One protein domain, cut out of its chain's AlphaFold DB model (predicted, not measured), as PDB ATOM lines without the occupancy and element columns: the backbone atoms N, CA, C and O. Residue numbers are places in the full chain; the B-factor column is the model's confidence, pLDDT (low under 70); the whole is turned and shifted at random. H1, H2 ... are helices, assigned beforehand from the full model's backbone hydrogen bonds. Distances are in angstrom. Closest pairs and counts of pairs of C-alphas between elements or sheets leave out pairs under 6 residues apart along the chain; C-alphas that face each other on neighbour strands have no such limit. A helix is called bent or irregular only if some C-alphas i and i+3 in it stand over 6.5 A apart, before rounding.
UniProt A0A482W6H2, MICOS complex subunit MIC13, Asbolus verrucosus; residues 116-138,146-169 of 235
ATOM      1  N   SER A 116     -19.403  -1.323 -30.924       78.50
ATOM      2  CA  SER A 116     -20.802  -0.855 -30.966       78.50
ATOM      3  C   SER A 116     -21.458  -0.716 -29.589       78.50
ATOM      4  O   SER A 116     -22.294   0.161 -29.378       78.50
ATOM      5  N   ASN A 117     -21.074  -1.574 -28.642       80.25
ATOM      6  CA  ASN A 117     -21.589  -1.539 -27.274       80.25
ATOM      7  C   ASN A 117     -21.110  -0.281 -26.532       80.25
ATOM      8  O   ASN A 117     -21.902   0.399 -25.887       80.25
ATOM      9  N   THR A 118     -19.832   0.077 -26.691       79.31
ATOM     10  CA  THR A 118     -19.244   1.264 -26.052       79.31
ATOM     11  C   THR A 118     -19.798   2.566 -26.630       79.31
ATOM     12  O   THR A 118     -20.084   3.503 -25.884       79.31
ATOM     13  N   THR A 119     -20.035   2.616 -27.945       79.31
ATOM     14  CA  THR A 119     -20.659   3.771 -28.607       79.31
ATOM     15  C   THR A 119     -22.127   3.929 -28.210       79.31
ATOM     16  O   THR A 119     -22.596   5.056 -28.050       79.31
ATOM     17  N   GLY A 120     -22.843   2.820 -28.000       81.75
ATOM     18  CA  GLY A 120     -24.211   2.824 -27.475       81.75
ATOM     19  C   GLY A 120     -24.300   3.438 -26.075       81.75
ATOM     20  O   GLY A 120     -25.137   4.311 -25.839       81.75
ATOM     21  N   ASP A 121     -23.398   3.056 -25.170       84.38
ATOM     22  CA  ASP A 121     -23.355   3.601 -23.807       84.38
ATOM     23  C   ASP A 121     -22.979   5.088 -23.781       84.38
ATOM     24  O   ASP A 121     -23.577   5.871 -23.035       84.38
ATOM     25  N   LEU A 122     -22.029   5.506 -24.625       83.06
ATOM     26  CA  LEU A 122     -21.681   6.918 -24.799       83.06
ATOM     27  C   LEU A 122     -22.897   7.722 -25.272       83.06
ATOM     28  O   LEU A 122     -23.195   8.786 -24.723       83.06
ATOM     29  N   TYR A 123     -23.624   7.198 -26.262       82.31
ATOM     30  CA  TYR A 123     -24.824   7.840 -26.781       82.31
ATOM     31  C   TYR A 123     -25.884   8.001 -25.695       82.31
ATOM     32  O   TYR A 123     -26.419   9.094 -25.532       82.31
ATOM     33  N   LYS A 124     -26.132   6.956 -24.895       84.12
ATOM     34  CA  LYS A 124     -27.064   7.019 -23.762       84.12
ATOM     35  C   LYS A 124     -26.672   8.101 -22.758       84.12
ATOM     36  O   LYS A 124     -27.527   8.892 -22.366       84.12
ATOM     37  N   ARG A 125     -25.390   8.208 -22.394       85.44
ATOM     38  CA  ARG A 125     -24.910   9.268 -21.484       85.44
ATOM     39  C   ARG A 125     -25.112  10.663 -22.062       85.44
ATOM     40  O   ARG A 125     -25.661  11.522 -21.382       85.44
ATOM     41  N   ILE A 126     -24.727  10.881 -23.321       85.25
ATOM     42  CA  ILE A 126     -24.906  12.178 -23.992       85.25
ATOM     43  C   ILE A 126     -26.396  12.518 -24.111       85.25
ATOM     44  O   ILE A 126     -26.784  13.656 -23.869       85.25
ATOM     45  N   CYS A 127     -27.233  11.535 -24.441       84.50
ATOM     46  CA  CYS A 127     -28.683  11.675 -24.521       84.50
ATOM     47  C   CYS A 127     -29.245  12.165 -23.178       84.50
ATOM     48  O   CYS A 127     -29.905  13.198 -23.131       84.50
ATOM     49  N   ILE A 128     -28.893  11.506 -22.074       84.00
ATOM     50  CA  ILE A 128     -29.385  11.849 -20.733       84.00
ATOM     51  C   ILE A 128     -28.834  13.199 -20.241       84.00
ATOM     52  O   ILE A 128     -29.575  13.982 -19.650       84.00
ATOM     53  N   GLU A 129     -27.557  13.507 -20.483       89.31
ATOM     54  CA  GLU A 129     -26.913  14.708 -19.930       89.31
ATOM     55  C   GLU A 129     -27.094  15.975 -20.782       89.31
ATOM     56  O   GLU A 129     -27.196  17.079 -20.233       89.31
ATOM     57  N   MET A 130     -27.097  15.856 -22.115       84.81
ATOM     58  CA  MET A 130     -27.180  17.010 -23.018       84.81
ATOM     59  C   MET A 130     -28.604  17.336 -23.460       84.81
ATOM     60  O   MET A 130     -28.937  18.520 -23.492       84.81
ATOM     61  N   LEU A 131     -29.450  16.355 -23.803       79.69
ATOM     62  CA  LEU A 131     -30.801  16.652 -24.312       79.69
ATOM     63  C   LEU A 131     -31.635  17.557 -23.407       79.69
ATOM     64  O   LEU A 131     -32.233  18.480 -23.963       79.69
ATOM     65  N   PRO A 132     -31.659  17.400 -22.069       79.12
ATOM     66  CA  PRO A 132     -32.440  18.301 -21.224       79.12
ATOM     67  C   PRO A 132     -32.002  19.772 -21.318       79.12
ATOM     68  O   PRO A 132     -32.766  20.655 -20.943       79.12
ATOM     69  N   LYS A 133     -30.795  20.061 -21.827       83.12
ATOM     70  CA  LYS A 133     -30.311  21.434 -22.043       83.12
ATOM     71  C   LYS A 133     -30.714  22.012 -23.400       83.12
ATOM     72  O   LYS A 133     -30.783  23.229 -23.528       83.12
ATOM     73  N   PHE A 134     -30.933  21.169 -24.410       77.75
ATOM     74  CA  PHE A 134     -31.192  21.605 -25.790       77.75
ATOM     75  C   PHE A 134     -32.654  21.481 -26.206       77.75
ATOM     76  O   PHE A 134     -33.115  22.236 -27.062       77.75
ATOM     77  N   VAL A 135     -33.375  20.525 -25.631       74.06
ATOM     78  CA  VAL A 135     -34.762  20.243 -25.971       74.06
ATOM     79  C   VAL A 135     -35.592  20.546 -24.741       74.06
ATOM     80  O   VAL A 135     -35.660  19.745 -23.810       74.06
ATOM     81  N   GLU A 136     -36.239  21.713 -24.737       71.38
ATOM     82  CA  GLU A 136     -37.342  21.918 -23.807       71.38
ATOM     83  C   GLU A 136     -38.380  20.822 -24.075       71.38
ATOM     84  O   GLU A 136     -38.751  20.612 -25.239       71.38
ATOM     85  N   PRO A 137     -38.833  20.095 -23.038       65.25
ATOM     86  CA  PRO A 137     -39.812  19.039 -23.218       65.25
ATOM     87  C   PRO A 137     -41.010  19.644 -23.938       65.25
ATOM     88  O   PRO A 137     -41.601  20.619 -23.461       65.25
ATOM     89  N   SER A 138     -41.335  19.110 -25.121       61.38
ATOM     90  CA  SER A 138     -42.454  19.626 -25.902       61.38
ATOM     91  C   SER A 138     -43.671  19.614 -24.989       61.38
ATOM     92  O   SER A 138     -44.039  18.545 -24.495       61.38
ATOM     93  N   SER A 146     -60.728  10.104 -24.547       77.88
ATOM     94  CA  SER A 146     -60.919   8.810 -25.213       77.88
ATOM     95  C   SER A 146     -59.637   7.978 -25.343       77.88
ATOM     96  O   SER A 146     -59.720   6.765 -25.481       77.88
ATOM     97  N   CYS A 147     -58.459   8.606 -25.297       70.94
ATOM     98  CA  CYS A 147     -57.165   7.929 -25.428       70.94
ATOM     99  C   CYS A 147     -56.486   7.654 -24.073       70.94
ATOM    100  O   CYS A 147     -55.385   7.105 -24.041       70.94
ATOM    101  N   GLN A 148     -57.117   8.022 -22.952       76.56
ATOM    102  CA  GLN A 148     -56.507   7.948 -21.620       76.56
ATOM    103  C   GLN A 148     -56.295   6.496 -21.154       76.56
ATOM    104  O   GLN A 148     -55.248   6.172 -20.602       76.56
ATOM    105  N   ALA A 149     -57.233   5.598 -21.473       74.00
ATOM    106  CA  ALA A 149     -57.142   4.178 -21.122       74.00
ATOM    107  C   ALA A 149     -56.038   3.432 -21.896       74.00
ATOM    108  O   ALA A 149     -55.346   2.582 -21.340       74.00
ATOM    109  N   GLU A 150     -55.832   3.769 -23.173       68.25
ATOM    110  CA  GLU A 150     -54.718   3.211 -23.951       68.25
ATOM    111  C   GLU A 150     -53.379   3.738 -23.429       68.25
ATOM    112  O   GLU A 150     -52.403   2.995 -23.336       68.25
ATOM    113  N   GLN A 151     -53.335   5.007 -23.021       72.69
ATOM    114  CA  GLN A 151     -52.131   5.618 -22.476       72.69
ATOM    115  C   GLN A 151     -51.683   4.962 -21.165       72.69
ATOM    116  O   GLN A 151     -50.487   4.752 -20.994       72.69
ATOM    117  N   GLU A 152     -52.597   4.593 -20.267       75.00
ATOM    118  CA  GLU A 152     -52.256   3.864 -19.036       75.00
ATOM    119  C   GLU A 152     -51.673   2.474 -19.321       75.00
ATOM    120  O   GLU A 152     -50.706   2.068 -18.675       75.00
ATOM    121  N   LEU A 153     -52.179   1.785 -20.351       71.81
ATOM    122  CA  LEU A 153     -51.652   0.488 -20.779       71.81
ATOM    123  C   LEU A 153     -50.217   0.598 -21.326       71.81
ATOM    124  O   LEU A 153     -49.387  -0.275 -21.083       71.81
ATOM    125  N   PHE A 154     -49.919   1.684 -22.047       62.34
ATOM    126  CA  PHE A 154     -48.592   1.947 -22.613       62.34
ATOM    127  C   PHE A 154     -47.635   2.668 -21.653       62.34
ATOM    128  O   PHE A 154     -46.430   2.579 -21.852       62.34
ATOM    129  N   ASN A 155     -48.133   3.339 -20.612       61.84
ATOM    130  CA  ASN A 155     -47.314   3.968 -19.571       61.84
ATOM    131  C   ASN A 155     -46.675   2.940 -18.619       61.84
ATOM    132  O   ASN A 155     -45.703   3.275 -17.949       61.84
ATOM    133  N   LEU A 156     -47.188   1.702 -18.565       56.88
ATOM    134  CA  LEU A 156     -46.551   0.596 -17.834       56.88
ATOM    135  C   LEU A 156     -45.284   0.071 -18.525       56.88
ATOM    136  O   LEU A 156     -44.420  -0.495 -17.859       56.88
ATOM    137  N   LEU A 157     -45.145   0.279 -19.839       57.72
ATOM    138  CA  LEU A 157     -43.836   0.217 -20.480       57.72
ATOM    139  C   LEU A 157     -43.141   1.542 -20.191       57.72
ATOM    140  O   LEU A 157     -43.398   2.530 -20.873       57.72
ATOM    141  N   GLU A 158     -42.318   1.535 -19.146       56.41
ATOM    142  CA  GLU A 158     -41.445   2.612 -18.682       56.41
ATOM    143  C   GLU A 158     -40.935   3.460 -19.857       56.41
ATOM    144  O   GLU A 158     -40.022   3.098 -20.602       56.41
ATOM    145  N   LYS A 159     -41.656   4.554 -20.110       55.22
ATOM    146  CA  LYS A 159     -41.487   5.371 -21.303       55.22
ATOM    147  C   LYS A 159     -40.372   6.345 -21.001       55.22
ATOM    148  O   LYS A 159     -40.616   7.418 -20.458       55.22
ATOM    149  N   ASP A 160     -39.158   5.925 -21.321       57.91
ATOM    150  CA  ASP A 160     -37.963   6.738 -21.176       57.91
ATOM    151  C   ASP A 160     -38.235   8.107 -21.841       57.91
ATOM    152  O   ASP A 160     -38.497   8.154 -23.050       57.91
ATOM    153  N   PRO A 161     -38.292   9.224 -21.087       61.38
ATOM    154  CA  PRO A 161     -38.891  10.482 -21.551       61.38
ATOM    155  C   PRO A 161     -38.168  11.102 -22.755       61.38
ATOM    156  O   PRO A 161     -38.720  11.970 -23.431       61.38
ATOM    157  N   TYR A 162     -36.958  10.623 -23.046       61.50
ATOM    158  CA  TYR A 162     -36.119  11.055 -24.159       61.50
ATOM    159  C   TYR A 162     -35.997  10.009 -25.282       61.50
ATOM    160  O   TYR A 162     -35.311  10.272 -26.268       61.50
ATOM    161  N   CYS A 163     -36.662   8.846 -25.176       65.69
ATOM    162  CA  CYS A 163     -36.566   7.736 -26.135       65.69
ATOM    163  C   CYS A 163     -35.108   7.349 -26.476       65.69
ATOM    164  O   CYS A 163     -34.817   7.018 -27.623       65.69
ATOM    165  N   CYS A 164     -34.188   7.371 -25.502       68.38
ATOM    166  CA  CYS A 164     -32.753   7.153 -25.745       68.38
ATOM    167  C   CYS A 164     -32.404   5.724 -26.210       68.38
ATOM    168  O   CYS A 164     -31.313   5.501 -26.732       68.38
ATOM    169  N   ASP A 165     -33.320   4.761 -26.059       65.88
ATOM    170  CA  ASP A 165     -33.152   3.387 -26.556       65.88
ATOM    171  C   ASP A 165     -33.358   3.245 -28.069       65.88
ATOM    172  O   ASP A 165     -32.895   2.277 -28.675       65.88
ATOM    173  N   LYS A 166     -34.028   4.208 -28.709       62.34
ATOM    174  CA  LYS A 166     -34.100   4.281 -30.167       62.34
ATOM    175  C   LYS A 166     -33.183   5.396 -30.619       62.34
ATOM    176  O   LYS A 166     -33.494   6.561 -30.404       62.34
ATOM    177  N   PHE A 167     -32.086   5.038 -31.286       57.62
ATOM    178  CA  PHE A 167     -31.287   6.013 -32.022       57.62
ATOM    179  C   PHE A 167     -32.249   6.837 -32.904       57.62
ATOM    180  O   PHE A 167     -32.877   6.270 -33.799       57.62
ATOM    181  N   PRO A 168     -32.411   8.151 -32.667       51.94
ATOM    182  CA  PRO A 168     -33.370   9.008 -33.369       51.94
ATOM    183  C   PRO A 168     -32.928   9.316 -34.803       51.94
ATOM    184  O   PRO A 168     -33.511  10.154 -35.487       51.94
ATOM    185  N   ILE A 169     -31.872   8.651 -35.262       54.81
ATOM    186  CA  ILE A 169     -31.404   8.727 -36.624       54.81
ATOM    187  C   ILE A 169     -32.224   7.699 -37.383       54.81
ATOM    188  O   ILE A 169     -32.008   6.497 -37.249       54.81
TER     189      ILE A 169
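Overview. This is residues 116 to 138 and 146 to 169 of the 235 residues of the protein "MICOS complex subunit MIC13" of Asbolus verrucosus (UniProt A0A482W6H2). Two separate helices, the longer H1 at one end and the shorter H2 sticking out at the other, are bridged by an unnamed tail that runs from H2 back toward H1. The printed part has 47 residues, with H1 then H2 along the chain and no named strand; the class is all helix. It is loose, with a radius of gyration of the C-alphas of 13.6 A, and elongated, spanning 40 by 25 by 17 A.

Along the chain. H1, residues 116 to 134, begins at C-alpha 116 (-20.802, -0.855, -30.966) and measures 25.3 A. It has a kink of 36 degrees near residue 128 and is only just irregular, C-alphas 129 and 132 being 6.7 A apart. H2, residues 146 to 155, measures 15.5 A and ends at C-alpha 155 (-47.314, 3.968, -19.571). It is irregular, with C-alphas 146 and 149 7.2 A apart.

Arrangement. H1 and H2 are apart. Residues 146 to 159 stand free. O i to N i+4 pairs are within hydrogen-bond range in 13 of 15 for H1 and 5 of 6 for H2.

Size, cuts and confidence. Residues 139 to 145 are not printed, and C-alphas 138 and 146 are 21.4 A apart across the cut. Mean pLDDT of the printed part is 72.0; residues 137 to 138, 150 and 154 to 169 are under 70.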